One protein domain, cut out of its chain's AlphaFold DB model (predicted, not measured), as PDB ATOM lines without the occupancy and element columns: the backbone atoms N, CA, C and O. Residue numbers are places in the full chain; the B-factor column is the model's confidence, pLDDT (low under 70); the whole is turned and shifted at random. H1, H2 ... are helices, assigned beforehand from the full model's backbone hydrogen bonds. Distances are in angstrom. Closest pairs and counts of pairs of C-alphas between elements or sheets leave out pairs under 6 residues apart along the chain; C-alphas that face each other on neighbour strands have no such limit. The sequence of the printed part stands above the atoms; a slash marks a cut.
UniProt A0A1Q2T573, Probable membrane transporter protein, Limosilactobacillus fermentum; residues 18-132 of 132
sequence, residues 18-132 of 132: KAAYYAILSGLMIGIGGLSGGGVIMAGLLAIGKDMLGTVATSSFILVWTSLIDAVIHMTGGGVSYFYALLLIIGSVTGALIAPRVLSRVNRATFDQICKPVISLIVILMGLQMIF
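What this domain is: This is residues 18 to 132 of the 132 residues of the protein "Probable membrane transporter protein" of Limosilactobacillus fermentum (UniProt A0A1Q2T573). The model is an open, loosely joined frame of helices: the long H3 and H4 make two sides that stay apart, and H5 crosses at one end. H1 packs on H4, while the short H2 sits between H3 and H5 and touches both. The printed part has 115 residues with five named helices, H1 to H5 in that order, and no named strand; the class is all helix. The whole is only just compact, close to loose, with a radius of gyration of the C-alphas of 16.0 A and spans of 41 by 37 by 26 A.

How they stand to each other: H1, residues 18 to 33, touches H4, residues 82 to 104, with the C-alphas of Gly 31 and Ser 92 closest at 3.9 A. They run the same way at a steep tilt of 36 degrees, only just past shallow. H2, residues 38 to 47, forms a helical hairpin with H3, residues 52 to 76, which touches it with residues 52 to 63 alone. Their closest C-alphas, of Ile 41 and Ser 59, are 5.9 A apart, and they run opposite ways at a steep tilt of 39 degrees. H5, residues 108 to 131, touches H2 with residues 119 to 123 alone, about perpendicular at 80 degrees; the closest C-alphas, of Ala 43 and Ser 120, are 6.6 A apart. H3 and H4 are apart, H3 and H5 only just apart at 8.2 A, and H4 and H5 meet only through their link. Every O i to N i+4 pair is within hydrogen-bond range in H1 and H2, against 20 of 21 in H3, 17 of 19 in H4 and 18 of 20 in H5.

Where its parts are: H1 begins at C-alpha 18, (-30.225, -57.542, -34.386), and is 22.0 A long; H2 is 14.0 A. H3 is 35.9 A, H4 33.4 A and H5 34.3 A, ending at C-alpha 131, (-15.679, -24.882, -39.622). H5 has a kink of 26 degrees near residue 115.

The domain as a whole: The C-alphas of Gly 78 and Ala 109, the two farthest apart, are 46.2 A apart. The printed part has no cut, and the four links are tight. Residues 78 to 80, 108 to 112, 115 to 116 and 132 have pLDDT under 70.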
ATOM      1  N   LYS A  18     -30.726 -58.844 -34.862       85.62
ATOM      2  CA  LYS A  18     -30.225 -57.542 -34.386       85.62
ATOM      3  C   LYS A  18     -30.012 -56.578 -35.553       85.62
ATOM      4  O   LYS A  18     -30.451 -55.436 -35.478       85.62
ATOM      5  N   ALA A  19     -29.421 -57.044 -36.655       85.62
ATOM      6  CA  ALA A  19     -29.237 -56.225 -37.856       85.62
ATOM      7  C   ALA A  19     -30.580 -55.746 -38.437       85.62
ATOM      8  O   ALA A  19     -30.733 -54.572 -38.769       85.62
ATOM      9  N   ALA A  20     -31.577 -56.634 -38.495       85.25
ATOM     10  CA  ALA A  20     -32.936 -56.296 -38.912       85.25
ATOM     11  C   ALA A  20     -33.602 -55.274 -37.975       85.25
ATOM     12  O   ALA A  20     -34.214 -54.317 -38.445       85.25
ATOM     13  N   TYR A  21     -33.444 -55.435 -36.659       89.06
ATOM     14  CA  TYR A  21     -33.968 -54.492 -35.672       89.06
ATOM     15  C   TYR A  21     -33.374 -53.089 -35.850       89.06
ATOM     16  O   TYR A  21     -34.117 -52.112 -35.950       89.06
ATOM     17  N   TYR A  22     -32.046 -52.981 -35.969       88.62
ATOM     18  CA  TYR A  22     -31.389 -51.693 -36.188       88.62
ATOM     19  C   TYR A  22     -31.747 -51.074 -37.542       88.62
ATOM     20  O   TYR A  22     -31.897 -49.856 -37.616       88.62
ATOM     21  N   ALA A  23     -31.952 -51.879 -38.589       87.69
ATOM     22  CA  ALA A  23     -32.428 -51.402 -39.888       87.69
ATOM     23  C   ALA A  23     -33.826 -50.769 -39.781       87.69
ATOM     24  O   ALA A  23     -34.045 -49.665 -40.267       87.69
ATOM     25  N   ILE A  24     -34.766 -51.410 -39.083       90.38
ATOM     26  CA  ILE A  24     -36.113 -50.851 -38.899       90.38
ATOM     27  C   ILE A  24     -36.067 -49.588 -38.033       90.38
ATOM     28  O   ILE A  24     -36.685 -48.584 -38.383       90.38
ATOM     29  N   LEU A  25     -35.322 -49.617 -36.922       91.19
ATOM     30  CA  LEU A  25     -35.240 -48.493 -35.989       91.19
ATOM     31  C   LEU A  25     -34.595 -47.262 -36.638       91.19
ATOM     32  O   LEU A  25     -35.138 -46.163 -36.548       91.19
ATOM     33  N   SER A  26     -33.469 -47.445 -37.329       87.12
ATOM     34  CA  SER A  26     -32.811 -46.354 -38.056       87.12
ATOM     35  C   SER A  26     -33.677 -45.845 -39.207       87.12
ATOM     36  O   SER A  26     -33.797 -44.633 -39.371       87.12
ATOM     37  N   GLY A  27     -34.370 -46.730 -39.933       88.50
ATOM     38  CA  GLY A  27     -35.350 -46.344 -40.950       88.50
ATOM     39  C   GLY A  27     -36.443 -45.451 -40.367       88.50
ATOM     40  O   GLY A  27     -36.694 -44.367 -40.887       88.50
ATOM     41  N   LEU A  28     -37.027 -45.854 -39.236       90.56
ATOM     42  CA  LEU A  28     -38.036 -45.071 -38.525       90.56
ATOM     43  C   LEU A  28     -37.504 -43.693 -38.109       90.56
ATOM     44  O   LEU A  28     -38.165 -42.686 -38.349       90.56
ATOM     45  N   MET A  29     -36.302 -43.636 -37.533       86.38
ATOM     46  CA  MET A  29     -35.666 -42.379 -37.128       86.38
ATOM     47  C   MET A  29     -35.428 -41.446 -38.319       86.38
ATOM     48  O   MET A  29     -35.724 -40.257 -38.226       86.38
ATOM     49  N   ILE A  30     -34.948 -41.973 -39.448       85.75
ATOM     50  CA  ILE A  30     -34.732 -41.197 -40.675       85.75
ATOM     51  C   ILE A  30     -36.066 -40.691 -41.233       85.75
ATOM     52  O   ILE A  30     -36.158 -39.527 -41.619       85.75
ATOM     53  N   GLY A  31     -37.103 -41.533 -41.236       85.62
ATOM     54  CA  GLY A  31     -38.441 -41.176 -41.709       85.62
ATOM     55  C   GLY A  31     -39.116 -40.093 -40.867       85.62
ATOM     56  O   GLY A  31     -39.755 -39.202 -41.416       85.62
ATOM     57  N   ILE A  32     -38.953 -40.140 -39.541       84.44
ATOM     58  CA  ILE A  32     -39.493 -39.116 -38.633       84.44
ATOM     59  C   ILE A  32     -38.655 -37.832 -38.690       84.44
ATOM     60  O   ILE A  32     -39.210 -36.736 -38.705       84.44
ATOM     61  N   GLY A  33     -37.327 -37.964 -38.700       78.62
ATOM     62  CA  GLY A  33     -36.394 -36.843 -38.588       78.62
ATOM     63  C   GLY A  33     -36.100 -36.109 -39.897       78.62
ATOM     64  O   GLY A  33     -35.628 -34.978 -39.856       78.62
ATOM     65  N   GLY A  34     -36.358 -36.716 -41.060       74.25
ATOM     66  CA  GLY A  34     -36.085 -36.083 -42.355       74.25
ATOM     67  C   GLY A  34     -34.593 -35.804 -42.588       74.25
ATOM     68  O   GLY A  34     -34.224 -34.743 -43.094       74.25
ATOM     69  N   LEU A  35     -33.727 -36.754 -42.214       76.81
ATOM     70  CA  LEU A  35     -32.260 -36.610 -42.193       76.81
ATOM     71  C   LEU A  35     -31.588 -36.480 -43.582       76.81
ATOM     72  O   LEU A  35     -30.385 -36.270 -43.646       76.81
ATOM     73  N   SER A  36     -32.344 -36.520 -44.686       73.81
ATOM     74  CA  SER A  36     -31.860 -36.322 -46.075       73.81
ATOM     75  C   SER A  36     -31.521 -34.848 -46.408       73.81
ATOM     76  O   SER A  36     -31.321 -34.472 -47.556       73.81
ATOM     77  N   GLY A  37     -31.448 -33.977 -45.395       72.81
ATOM     78  CA  GLY A  37     -31.142 -32.551 -45.566       72.81
ATOM     79  C   GLY A  37     -32.362 -31.633 -45.491       72.81
ATOM     80  O   GLY A  37     -32.249 -30.440 -45.769       72.81
ATOM     81  N   GLY A  38     -33.517 -32.150 -45.056       79.94
ATOM     82  CA  GLY A  38     -34.752 -31.374 -44.940       79.94
ATOM     83  C   GLY A  38     -34.583 -30.155 -44.042       79.94
ATOM     84  O   GLY A  38     -34.958 -29.058 -44.435       79.94
ATOM     85  N   GLY A  39     -33.929 -30.324 -42.887       79.06
ATOM     86  CA  GLY A  39     -33.638 -29.229 -41.957       79.06
ATOM     87  C   GLY A  39     -32.792 -28.110 -42.572       79.06
ATOM     88  O   GLY A  39     -33.108 -26.942 -42.377       79.06
ATOM     89  N   VAL A  40     -31.780 -28.449 -43.377       78.88
ATOM     90  CA  VAL A  40     -30.905 -27.461 -44.034       78.88
ATOM     91  C   VAL A  40     -31.645 -26.739 -45.162       78.88
ATOM     92  O   VAL A  40     -31.570 -25.516 -45.252       78.88
ATOM     93  N   ILE A  41     -32.426 -27.460 -45.978       85.44
ATOM     94  CA  ILE A  41     -33.259 -26.862 -47.036       85.44
ATOM     95  C   ILE A  41     -34.296 -25.915 -46.417       85.44
ATOM     96  O   ILE A  41     -34.460 -24.782 -46.867       85.44
ATOM     97  N   MET A  42     -34.975 -26.362 -45.358       81.88
ATOM     98  CA  MET A  42     -35.945 -25.560 -44.611       81.88
ATOM     99  C   MET A  42     -35.290 -24.299 -44.040       81.88
ATOM    100  O   MET A  42     -35.831 -23.208 -44.203       81.88
ATOM    101  N   ALA A  43     -34.115 -24.432 -43.422       81.25
ATOM    102  CA  ALA A  43     -33.374 -23.315 -42.856       81.25
ATOM    103  C   ALA A  43     -32.912 -22.312 -43.920       81.25
ATOM    104  O   ALA A  43     -33.064 -21.112 -43.720       81.25
ATOM    105  N   GLY A  44     -32.426 -22.786 -45.070       81.56
ATOM    106  CA  GLY A  44     -32.050 -21.926 -46.192       81.56
ATOM    107  C   GLY A  44     -33.237 -21.140 -46.754       81.56
ATOM    108  O   GLY A  44     -33.132 -19.936 -46.972       81.56
ATOM    109  N   LEU A  45     -34.397 -21.783 -46.935       82.69
ATOM    110  CA  LEU A  45     -35.599 -21.093 -47.417       82.69
ATOM    111  C   LEU A  45     -36.161 -20.100 -46.387       82.69
ATOM    112  O   LEU A  45     -36.616 -19.021 -46.771       82.69
ATOM    113  N   LEU A  46     -36.109 -20.438 -45.095       79.75
ATOM    114  CA  LEU A  46     -36.503 -19.529 -44.014       79.75
ATOM    115  C   LEU A  46     -35.546 -18.338 -43.897       79.75
ATOM    116  O   LEU A  46     -36.005 -17.221 -43.672       79.75
ATOM    117  N   ALA A  47     -34.242 -18.542 -44.106       77.19
ATOM    118  CA  ALA A  47     -33.250 -17.467 -44.119       77.19
ATOM    119  C   ALA A  47     -33.501 -16.450 -45.249       77.19
ATOM    120  O   ALA A  47     -33.217 -15.269 -45.086       77.19
ATOM    121  N   ILE A  48     -34.091 -16.889 -46.368       82.19
ATOM    122  CA  ILE A  48     -34.501 -16.029 -47.493       82.19
ATOM    123  C   ILE A  48     -35.849 -15.318 -47.209       82.19
ATOM    124  O   ILE A  48     -36.309 -14.499 -48.001       82.19
ATOM    125  N   GLY A  49     -36.485 -15.575 -46.060       74.88
ATOM    126  CA  GLY A  49     -37.706 -14.887 -45.624       74.88
ATOM    127  C   GLY A  49     -38.997 -15.429 -46.240       74.88
ATOM    128  O   GLY A  49     -40.015 -14.736 -46.246       74.88
ATOM    129  N   LYS A  50     -38.985 -16.657 -46.776       73.12
ATOM    130  CA  LYS A  50     -40.181 -17.290 -47.345       73.12
ATOM    131  C   LYS A  50     -41.148 -17.728 -46.238       73.12
ATOM    132  O   LYS A  50     -40.730 -18.209 -45.186       73.12
ATOM    133  N   ASP A  51     -42.451 -17.603 -46.496       81.06
ATOM    134  CA  ASP A  51     -43.494 -18.048 -45.564       81.06
ATOM    135  C   ASP A  51     -43.351 -19.541 -45.201       81.06
ATOM    136  O   ASP A  51     -42.928 -20.357 -46.027       81.06
ATOM    137  N   MET A  52     -43.715 -19.904 -43.969       73.94
ATOM    138  CA  MET A  52     -43.519 -21.247 -43.410       73.94
ATOM    139  C   MET A  52     -44.218 -22.320 -44.257       73.94
ATOM    140  O   MET A  52     -43.613 -23.343 -44.576       73.94
ATOM    141  N   LEU A  53     -45.463 -22.082 -44.691       78.19
ATOM    142  CA  LEU A  53     -46.220 -23.053 -45.490       78.19
ATOM    143  C   LEU A  53     -45.581 -23.266 -46.865       78.19
ATOM    144  O   LEU A  53     -45.391 -24.406 -47.297       78.19
ATOM    145  N   GLY A  54     -45.192 -22.177 -47.533       80.38
ATOM    146  CA  GLY A  54     -44.507 -22.243 -48.824       80.38
ATOM    147  C   GLY A  54     -43.129 -22.900 -48.725       80.38
ATOM    148  O   GLY A  54     -42.710 -23.622 -49.633       80.38
ATOM    149  N   THR A  55     -42.436 -22.683 -47.612       84.00
ATOM    150  CA  THR A  55     -41.130 -23.271 -47.308       84.00
ATOM    151  C   THR A  55     -41.254 -24.780 -47.121       84.00
ATOM    152  O   THR A  55     -40.523 -25.521 -47.775       84.00
ATOM    153  N   VAL A  56     -42.236 -25.249 -46.340       81.31
ATOM    154  CA  VAL A  56     -42.493 -26.685 -46.102       81.31
ATOM    155  C   VAL A  56     -42.909 -27.409 -47.384       81.31
ATOM    156  O   VAL A  56     -42.454 -28.525 -47.645       81.31
ATOM    157  N   ALA A  57     -43.730 -26.772 -48.222       83.81
ATOM    158  CA  ALA A  57     -44.119 -27.341 -49.509       83.81
ATOM    159  C   ALA A  57     -42.916 -27.484 -50.458       83.81
ATOM    160  O   ALA A  57     -42.728 -28.527 -51.084       83.81
ATOM    161  N   THR A  58     -42.067 -26.452 -50.533       85.81
ATOM    162  CA  THR A  58     -40.906 -26.453 -51.436       85.81
ATOM    163  C   THR A  58     -39.821 -27.420 -50.958       85.81
ATOM    164  O   THR A  58     -39.239 -28.128 -51.776       85.81
ATOM    165  N   SER A  59     -39.561 -27.497 -49.648       86.19
ATOM    166  CA  SER A  59     -38.559 -28.420 -49.102       86.19
ATOM    167  C   SER A  59     -38.957 -29.876 -49.316       86.19
ATOM    168  O   SER A  59     -38.125 -30.671 -49.736       86.19
ATOM    169  N   SER A  60     -40.234 -30.213 -49.123       83.44
ATOM    170  CA  SER A  60     -40.754 -31.561 -49.371       83.44
ATOM    171  C   SER A  60     -40.610 -31.961 -50.842       83.44
ATOM    172  O   SER A  60     -40.232 -33.091 -51.133       83.44
ATOM    173  N   PHE A  61     -40.851 -31.032 -51.776       87.38
ATOM    174  CA  PHE A  61     -40.637 -31.278 -53.203       87.38
ATOM    175  C   PHE A  61     -39.164 -31.559 -53.526       87.38
ATOM    176  O   PHE A  61     -38.863 -32.533 -54.213       87.38
ATOM    177  N   ILE A  62     -38.242 -30.748 -52.998       89.12
ATOM    178  CA  ILE A  62     -36.798 -30.947 -53.201       89.12
ATOM    179  C   ILE A  62     -36.358 -32.291 -52.609       89.12
ATOM    180  O   ILE A  62     -35.628 -33.030 -53.265       89.12
ATOM    181  N   LEU A  63     -36.857 -32.645 -51.420       87.62
ATOM    182  CA  LEU A  63     -36.510 -33.888 -50.728       87.62
ATOM    183  C   LEU A  63     -36.857 -35.151 -51.516       87.62
ATOM    184  O   LEU A  63     -36.130 -36.139 -51.431       87.62
ATOM    185  N   VAL A  64     -37.945 -35.142 -52.290       87.38
ATOM    186  CA  VAL A  64     -38.304 -36.279 -53.152       87.38
ATOM    187  C   VAL A  64     -37.238 -36.490 -54.226       87.38
ATOM    188  O   VAL A  64     -36.804 -37.619 -54.454       87.38
ATOM    189  N   TRP A  65     -36.776 -35.407 -54.853       88.94
ATOM    190  CA  TRP A  65     -35.742 -35.471 -55.883       88.94
ATOM    191  C   TRP A  65     -34.370 -35.827 -55.316       88.94
ATOM    192  O   TRP A  65     -33.687 -36.669 -55.897       88.94
ATOM    193  N   THR A  66     -33.974 -35.253 -54.176       87.62
ATOM    194  CA  THR A  66     -32.697 -35.602 -53.534       87.62
ATOM    195  C   THR A  66     -32.693 -37.055 -53.083       87.62
ATOM    196  O   THR A  66     -31.741 -37.767 -53.375       87.62
ATOM    197  N   SER A  67     -33.797 -37.543 -52.508       86.75
ATOM    198  CA  SER A  67     -33.934 -38.952 -52.115       86.75
ATOM    199  C   SER A  67     -33.864 -39.901 -53.311       86.75
ATOM    200  O   SER A  67     -33.299 -40.987 -53.203       86.75
ATOM    201  N   LEU A  68     -34.425 -39.508 -54.460       87.12
ATOM    202  CA  LEU A  68     -34.347 -40.308 -55.682       87.12
ATOM    203  C   LEU A  68     -32.900 -40.419 -56.178       87.12
ATOM    204  O   LEU A  68     -32.446 -41.512 -56.513       87.12
ATOM    205  N   ILE A  69     -32.171 -39.303 -56.193       88.19
ATOM    206  CA  ILE A  69     -30.760 -39.266 -56.595       88.19
ATOM    207  C   ILE A  69     -29.905 -40.071 -55.605       88.19
ATOM    208  O   ILE A  69     -29.123 -40.920 -56.035       88.19
ATOM    209  N   ASP A  70     -30.109 -39.881 -54.299       83.44
ATOM    210  CA  ASP A  70     -29.427 -40.629 -53.238       83.44
ATOM    211  C   ASP A  70     -29.640 -42.139 -53.389       83.44
ATOM    212  O   ASP A  70     -28.689 -42.916 -53.288       83.44
ATOM    213  N   ALA A  71     -30.872 -42.566 -53.686       85.06
ATOM    214  CA  ALA A  71     -31.203 -43.970 -53.901       85.06
ATOM    215  C   ALA A  71     -30.471 -44.559 -55.117       85.06
ATOM    216  O   ALA A  71     -29.927 -45.659 -55.030       85.06
ATOM    217  N   VAL A  72     -30.411 -43.828 -56.236       84.94
ATOM    218  CA  VAL A  72     -29.708 -44.272 -57.453       84.94
ATOM    219  C   VAL A  72     -28.200 -44.382 -57.215       84.94
ATOM    220  O   VAL A  72     -27.581 -45.371 -57.614       84.94
ATOM    221  N   ILE A  73     -27.603 -43.409 -56.525       84.38
ATOM    222  CA  ILE A  73     -26.174 -43.423 -56.187       84.38
ATOM    223  C   ILE A  73     -25.858 -44.597 -55.248       84.38
ATOM    224  O   ILE A  73     -24.911 -45.347 -55.489       84.38
ATOM    225  N   HIS A  74     -26.679 -44.829 -54.221       80.94
ATOM    226  CA  HIS A  74     -26.471 -45.955 -53.307       80.94
ATOM    227  C   HIS A  74     -26.657 -47.315 -53.987       80.94
ATOM    228  O   HIS A  74     -25.933 -48.265 -53.687       80.94
ATOM    229  N   MET A  75     -27.612 -47.419 -54.912       78.12
ATOM    230  CA  MET A  75     -27.891 -48.658 -55.635       78.12
ATOM    231  C   MET A  75     -26.777 -49.009 -56.635       78.12
ATOM    232  O   MET A  75     -26.478 -50.186 -56.827       78.12
ATOM    233  N   THR A  76     -26.118 -48.007 -57.223       79.00
ATOM    234  CA  THR A  76     -24.994 -48.193 -58.163       79.00
ATOM    235  C   THR A  76     -23.637 -48.376 -57.470       79.00
ATOM    236  O   THR A  76     -22.735 -48.971 -58.054       79.00
ATOM    237  N   GLY A  77     -23.497 -47.952 -56.208       72.81
ATOM    238  CA  GLY A  77     -22.257 -48.028 -55.421       72.81
ATOM    239  C   GLY A  77     -21.802 -49.428 -54.976       72.81
ATOM    240  O   GLY A  77     -20.714 -49.557 -54.424       72.81
ATOM    241  N   GLY A  78     -22.589 -50.486 -55.213       61.50
ATOM    242  CA  GLY A  78     -22.138 -51.873 -55.037       61.50
ATOM    243  C   GLY A  78     -21.819 -52.270 -53.588       61.50
ATOM    244  O   GLY A  78     -20.702 -52.671 -53.280       61.50
ATOM    245  N   GLY A  79     -22.802 -52.195 -52.687       67.00
ATOM    246  CA  GLY A  79     -22.641 -52.635 -51.289       67.00
ATOM    247  C   GLY A  79     -23.944 -52.850 -50.517       67.00
ATOM    248  O   GLY A  79     -23.923 -53.072 -49.308       67.00
ATOM    249  N   VAL A  80     -25.092 -52.778 -51.193       67.31
ATOM    250  CA  VAL A  80     -26.395 -52.741 -50.527       67.31
ATOM    251  C   VAL A  80     -26.954 -54.148 -50.364       67.31
ATOM    252  O   VAL A  80     -27.237 -54.856 -51.328       67.31
ATOM    253  N   SER A  81     -27.165 -54.549 -49.114       80.38
ATOM    254  CA  SER A  81     -27.959 -55.732 -48.803       80.38
ATOM    255  C   SER A  81     -29.440 -55.417 -49.018       80.38
ATOM    256  O   SER A  81     -30.073 -54.809 -48.155       80.38
ATOM    257  N   TYR A  82     -29.993 -55.856 -50.152       79.88
ATOM    258  CA  TYR A  82     -31.387 -55.610 -50.554       79.88
ATOM    259  C   TYR A  82     -32.416 -55.924 -49.455       79.88
ATOM    260  O   TYR A  82     -33.405 -55.213 -49.316       79.88
ATOM    261  N   PHE A  83     -32.157 -56.941 -48.629       82.00
ATOM    262  CA  PHE A  83     -33.022 -57.296 -47.503       82.00
ATOM    263  C   PHE A  83     -33.086 -56.195 -46.429       82.00
ATOM    264  O   PHE A  83     -34.169 -55.734 -46.081       82.00
ATOM    265  N   TYR A  84     -31.938 -55.726 -45.926       82.56
ATOM    266  CA  TYR A  84     -31.906 -54.670 -44.905       82.56
ATOM    267  C   TYR A  84     -32.323 -53.309 -45.477       82.56
ATOM    268  O   TYR A  84     -32.939 -52.520 -44.767       82.56
ATOM    269  N   ALA A  85     -32.066 -53.063 -46.767       83.50
ATOM    270  CA  ALA A  85     -32.569 -51.886 -47.472       83.50
ATOM    271  C   ALA A  85     -34.105 -51.862 -47.523       83.50
ATOM    272  O   ALA A  85     -34.714 -50.826 -47.278       83.50
ATOM    273  N   LEU A  86     -34.746 -53.008 -47.767       85.94
ATOM    274  CA  LEU A  86     -36.204 -53.105 -47.769       85.94
ATOM    275  C   LEU A  86     -36.791 -52.876 -46.367       85.94
ATOM    276  O   LEU A  86     -37.773 -52.150 -46.227       85.94
ATOM    277  N   LEU A  87     -36.154 -53.411 -45.319       86.62
ATOM    278  CA  LEU A  87     -36.535 -53.131 -43.927       86.62
ATOM    279  C   LEU A  87     -36.386 -51.641 -43.571       86.62
ATOM    280  O   LEU A  87     -37.267 -51.079 -42.919       86.62
ATOM    281  N   LEU A  88     -35.310 -50.998 -44.032       86.44
ATOM    282  CA  LEU A  88     -35.088 -49.557 -43.881       86.44
ATOM    283  C   LEU A  88     -36.188 -48.737 -44.561       86.44
ATOM    284  O   LEU A  88     -36.708 -47.808 -43.949       86.44
ATOM    285  N   ILE A  89     -36.565 -49.096 -45.794       88.69
ATOM    286  CA  ILE A  89     -37.634 -48.427 -46.551       88.69
ATOM    287  C   ILE A  89     -38.973 -48.551 -45.818       88.69
ATOM    288  O   ILE A  89     -39.697 -47.570 -45.686       88.69
ATOM    289  N   ILE A  90     -39.307 -49.732 -45.292       91.06
ATOM    290  CA  ILE A  90     -40.548 -49.914 -44.525       91.06
ATOM    291  C   ILE A  90     -40.536 -49.036 -43.268       91.06
ATOM    292  O   ILE A  90     -41.524 -48.350 -42.987       91.06
ATOM    293  N   GLY A  91     -39.422 -49.023 -42.529       88.00
ATOM    294  CA  GLY A  91     -39.258 -48.175 -41.349       88.00
ATOM    295  C   GLY A  91     -39.396 -46.688 -41.680       88.00
ATOM    296  O   GLY A  91     -40.137 -45.973 -41.003       88.00
ATOM    297  N   SER A  92     -38.753 -46.229 -42.756       87.94
ATOM    298  CA  SER A  92     -38.753 -44.819 -43.152       87.94
ATOM    299  C   SER A  92     -40.096 -44.349 -43.689       87.94
ATOM    300  O   SER A  92     -40.566 -43.292 -43.274       87.94
ATOM    301  N   VAL A  93     -40.775 -45.147 -44.517       90.31
ATOM    302  CA  VAL A  93     -42.134 -44.844 -44.992       90.31
ATOM    303  C   VAL A  93     -43.099 -44.766 -43.810       90.31
ATOM    304  O   VAL A  93     -43.885 -43.825 -43.710       90.31
ATOM    305  N   THR A  94     -43.009 -45.709 -42.872       91.12
ATOM    306  CA  THR A  94     -43.862 -45.709 -41.676       91.12
ATOM    307  C   THR A  94     -43.598 -44.473 -40.810       91.12
ATOM    308  O   THR A  94     -44.540 -43.786 -40.416       91.12
ATOM    309  N   GLY A  95     -42.330 -44.125 -40.578       86.81
ATOM    310  CA  GLY A  95     -41.939 -42.921 -39.841       86.81
ATOM    311  C   GLY A  95     -42.420 -41.629 -40.502       86.81
ATOM    312  O   GLY A  95     -43.037 -40.793 -39.840       86.81
ATOM    313  N   ALA A  96     -42.235 -41.513 -41.818       86.88
ATOM    314  CA  ALA A  96     -42.654 -40.360 -42.614       86.88
ATOM    315  C   ALA A  96     -44.179 -40.183 -42.646       86.88
ATOM    316  O   ALA A  96     -44.674 -39.067 -42.768       86.88
ATOM    317  N   LEU A  97     -44.945 -41.269 -42.506       88.94
ATOM    318  CA  LEU A  97     -46.404 -41.233 -42.418       88.94
ATOM    319  C   LEU A  97     -46.917 -40.906 -41.009       88.94
ATOM    320  O   LEU A  97     -47.989 -40.304 -40.873       88.94
ATOM    321  N   ILE A  98     -46.200 -41.321 -39.963       87.62
ATOM    322  CA  ILE A  98     -46.567 -41.066 -38.563       87.62
ATOM    323  C   ILE A  98     -46.247 -39.620 -38.177       87.62
ATOM    324  O   ILE A  98     -47.089 -38.958 -37.572       87.62
ATOM    325  N   ALA A  99     -45.079 -39.105 -38.565       83.69
ATOM    326  CA  ALA A  99     -44.605 -37.773 -38.189       83.69
ATOM    327  C   ALA A  99     -45.615 -36.631 -38.464       83.69
ATOM    328  O   ALA A  99     -46.002 -35.949 -37.511       83.69
ATOM    329  N   PRO A 100     -46.143 -36.434 -39.692       80.44
ATOM    330  CA  PRO A 100     -47.113 -35.377 -39.973       80.44
ATOM    331  C   PRO A 100     -48.470 -35.624 -39.302       80.44
ATOM    332  O   PRO A 100     -49.155 -34.669 -38.943       80.44
ATOM    333  N   ARG A 101     -48.866 -36.887 -39.077       84.12
ATOM    334  CA  ARG A 101     -50.107 -37.214 -38.351       84.12
ATOM    335  C   ARG A 101     -50.015 -36.831 -36.881       84.12
ATOM    336  O   ARG A 101     -50.951 -36.230 -36.360       84.12
ATOM    337  N   VAL A 102     -48.898 -37.134 -36.225       82.62
ATOM    338  CA  VAL A 102     -48.642 -36.701 -34.846       82.62
ATOM    339  C   VAL A 102     -48.574 -35.178 -34.787       82.62
ATOM    340  O   VAL A 102     -49.244 -34.568 -33.958       82.62
ATOM    341  N   LEU A 103     -47.862 -34.560 -35.731       74.12
ATOM    342  CA  LEU A 103     -47.712 -33.111 -35.784       74.12
ATOM    343  C   LEU A 103     -49.041 -32.382 -36.035       74.12
ATOM    344  O   LEU A 103     -49.271 -31.312 -35.483       74.12
ATOM    345  N   SER A 104     -49.961 -32.980 -36.797       76.50
ATOM    346  CA  SER A 104     -51.288 -32.403 -37.049       76.50
ATOM    347  C   SER A 104     -52.167 -32.275 -35.798       76.50
ATOM    348  O   SER A 104     -53.110 -31.486 -35.806       76.50
ATOM    349  N   ARG A 105     -51.861 -33.021 -34.725       78.44
ATOM    350  CA  ARG A 105     -52.557 -32.934 -33.430       78.44
ATOM    351  C   ARG A 105     -51.961 -31.888 -32.487       78.44
ATOM    352  O   ARG A 105     -52.529 -31.639 -31.428       78.44
ATOM    353  N   VAL A 106     -50.832 -31.284 -32.854       74.00
ATOM    354  CA  VAL A 106     -50.157 -30.245 -32.071       74.00
ATOM    355  C   VAL A 106     -50.627 -28.867 -32.542       74.00
ATOM    356  O   VAL A 106     -50.839 -28.635 -33.732       74.00
ATOM    357  N   ASN A 107     -50.804 -27.934 -31.602       74.44
ATOM    358  CA  ASN A 107     -51.242 -26.576 -31.913       74.44
ATOM    359  C   ASN A 107     -50.203 -25.853 -32.791       74.44
ATOM    360  O   ASN A 107     -49.077 -25.597 -32.357       74.44
ATOM    361  N   ARG A 108     -50.594 -25.506 -34.025       64.44
ATOM    362  CA  ARG A 108     -49.704 -24.930 -35.047       64.44
ATOM    363  C   ARG A 108     -49.086 -23.600 -34.621       64.44
ATOM    364  O   ARG A 108     -47.931 -23.355 -34.946       64.44
ATOM    365  N   ALA A 109     -49.828 -22.772 -33.883       64.38
ATOM    366  CA  ALA A 109     -49.358 -21.454 -33.454       64.38
ATOM    367  C   ALA A 109     -48.199 -21.562 -32.451       64.38
ATOM    368  O   ALA A 109     -47.176 -20.901 -32.603       64.38
ATOM    369  N   THR A 110     -48.324 -22.455 -31.466       63.53
ATOM    370  CA  THR A 110     -47.268 -22.718 -30.479       63.53
ATOM    371  C   THR A 110     -46.073 -23.426 -31.120       63.53
ATOM    372  O   THR A 110     -44.928 -23.134 -30.787       63.53
ATOM    373  N   PHE A 111     -46.326 -24.334 -32.071       66.19
ATOM    374  CA  PHE A 111     -45.273 -25.075 -32.765       66.19
ATOM    375  C   PHE A 111     -44.419 -24.171 -33.659       66.19
ATOM    376  O   PHE A 111     -43.198 -24.247 -33.600       66.19
ATOM    377  N   ASP A 112     -45.027 -23.270 -34.434       66.69
ATOM    378  CA  ASP A 112     -44.288 -22.353 -35.314       66.69
ATOM    379  C   ASP A 112     -43.386 -21.393 -34.520       66.69
ATOM    380  O   ASP A 112     -42.234 -21.150 -34.886       66.69
ATOM    381  N   GLN A 113     -43.877 -20.913 -33.374       70.44
ATOM    382  CA  GLN A 113     -43.158 -19.980 -32.506       70.44
ATOM    383  C   GLN A 113     -41.955 -20.621 -31.794       70.44
ATOM    384  O   GLN A 113     -40.977 -19.934 -31.510       70.44
ATOM    385  N   ILE A 114     -42.006 -21.933 -31.540       72.62
ATOM    386  CA  ILE A 114     -40.918 -22.701 -30.916       72.62
ATOM    387  C   ILE A 114     -39.957 -23.256 -31.974       72.62
ATOM    388  O   ILE A 114     -38.741 -23.178 -31.814       72.62
ATOM    389  N   CYS A 115     -40.467 -23.798 -33.079       67.56
ATOM    390  CA  CYS A 115     -39.638 -24.445 -34.092       67.56
ATOM    391  C   CYS A 115     -38.770 -23.458 -34.866       67.56
ATOM    392  O   CYS A 115     -37.621 -23.785 -35.146       67.56
ATOM    393  N   LYS A 116     -39.254 -22.249 -35.166       68.94
ATOM    394  CA  LYS A 116     -38.450 -21.223 -35.852       68.94
ATOM    395  C   LYS A 116     -37.131 -20.898 -35.130       68.94
ATOM    396  O   LYS A 116     -36.081 -21.053 -35.756       68.94
ATOM    397  N   PRO A 117     -37.123 -20.497 -33.842       77.25
ATOM    398  CA  PRO A 117     -35.876 -20.204 -33.141       77.25
ATOM    399  C   PRO A 117     -35.032 -21.457 -32.891       77.25
ATOM    400  O   PRO A 117     -33.813 -21.386 -33.009       77.25
ATOM    401  N   VAL A 118     -35.648 -22.611 -32.611       77.75
ATOM    402  CA  VAL A 118     -34.912 -23.859 -32.339       77.75
ATOM    403  C   VAL A 118     -34.200 -24.382 -33.588       77.75
ATOM    404  O   VAL A 118     -33.019 -24.711 -33.520       77.75
ATOM    405  N   ILE A 119     -34.878 -24.426 -34.740       73.00
ATOM    406  CA  ILE A 119     -34.279 -24.867 -36.008       73.00
ATOM    407  C   ILE A 119     -33.163 -23.905 -36.422       73.00
ATOM    408  O   ILE A 119     -32.083 -24.354 -36.795       73.00
ATOM    409  N   SER A 120     -33.396 -22.593 -36.300       72.06
ATOM    410  CA  SER A 120     -32.383 -21.578 -36.604       72.06
ATOM    411  C   SER A 120     -31.137 -21.735 -35.718       72.06
ATOM    412  O   SER A 120     -30.016 -21.771 -36.223       72.06
ATOM    413  N   LEU A 121     -31.324 -21.942 -34.408       81.94
ATOM    414  CA  LEU A 121     -30.231 -22.171 -33.460       81.94
ATOM    415  C   LEU A 121     -29.439 -23.446 -33.787       81.94
ATOM    416  O   LEU A 121     -28.211 -23.410 -33.820       81.94
ATOM    417  N   ILE A 122     -30.126 -24.563 -34.055       78.19
ATOM    418  CA  ILE A 122     -29.486 -25.843 -34.398       78.19
ATOM    419  C   ILE A 122     -28.653 -25.706 -35.674       78.19
ATOM    420  O   ILE A 122     -27.526 -26.189 -35.722       78.19
ATOM    421  N   VAL A 123     -29.167 -25.020 -36.696       73.56
ATOM    422  CA  VAL A 123     -28.465 -24.844 -37.977       73.56
ATOM    423  C   VAL A 123     -27.220 -23.977 -37.815       73.56
ATOM    424  O   VAL A 123     -26.180 -24.305 -38.382       73.56
ATOM    425  N   ILE A 124     -27.292 -22.915 -37.009       81.50
ATOM    426  CA  ILE A 124     -26.126 -22.081 -36.691       81.50
ATOM    427  C   ILE A 124     -25.059 -22.907 -35.962       81.50
ATOM    428  O   ILE A 124     -23.889 -22.853 -36.334       81.50
ATOM    429  N   LEU A 125     -25.453 -23.706 -34.963       83.62
ATOM    430  CA  LEU A 125     -24.524 -24.567 -34.227       83.62
ATOM    431  C   LEU A 125     -23.880 -25.625 -35.133       83.62
ATOM    432  O   LEU A 125     -22.665 -25.798 -35.087       83.62
ATOM    433  N   MET A 126     -24.663 -26.289 -35.989       76.19
ATOM    434  CA  MET A 126     -24.137 -27.268 -36.947       76.19
ATOM    435  C   MET A 126     -23.198 -26.620 -37.973       76.19
ATOM    436  O   MET A 126     -22.161 -27.193 -38.295       76.19
ATOM    437  N   GLY A 127     -23.527 -25.420 -38.461       77.62
ATOM    438  CA  GLY A 127     -22.677 -24.672 -39.387       77.62
ATOM    439  C   GLY A 127     -21.348 -24.247 -38.760       77.62
ATOM    440  O   GLY A 127     -20.303 -24.390 -39.387       77.62
ATOM    441  N   LEU A 128     -21.368 -23.789 -37.504       85.38
ATOM    442  CA  LEU A 128     -20.152 -23.451 -36.760       85.38
ATOM    443  C   LEU A 128     -19.269 -24.680 -36.531       85.38
ATOM    444  O   LEU A 128     -18.059 -24.600 -36.720       85.38
ATOM    445  N   GLN A 129     -19.866 -25.824 -36.184       79.62
ATOM    446  CA  GLN A 129     -19.117 -27.059 -35.955       79.62
ATOM    447  C   GLN A 129     -18.499 -27.652 -37.234       79.62
ATOM    448  O   GLN A 129     -17.616 -28.490 -37.145       79.62
ATOM    449  N   MET A 130     -18.954 -27.258 -38.427       77.06
ATOM    450  CA  MET A 130     -18.335 -27.691 -39.686       77.06
ATOM    451  C   MET A 130     -17.028 -26.937 -39.989       77.06
ATOM    452  O   MET A 130     -16.220 -27.404 -40.789       77.06
ATOM    453  N   ILE A 131     -16.834 -25.761 -39.383       82.81
ATOM    454  CA  ILE A 131     -15.679 -24.882 -39.622       82.81
ATOM    455  C   ILE A 131     -14.534 -25.154 -38.628       82.81
ATOM    456  O   ILE A 131     -13.375 -24.940 -38.985       82.81
ATOM    457  N   PHE A 132     -14.846 -25.612 -37.410       68.25
ATOM    458  CA  PHE A 132     -13.890 -25.932 -36.337       68.25
ATOM    459  C   PHE A 132     -13.683 -27.439 -36.185       68.25
ATOM    460  O   PHE A 132     -12.516 -27.846 -35.995       68.25
TER     461      PHE A 132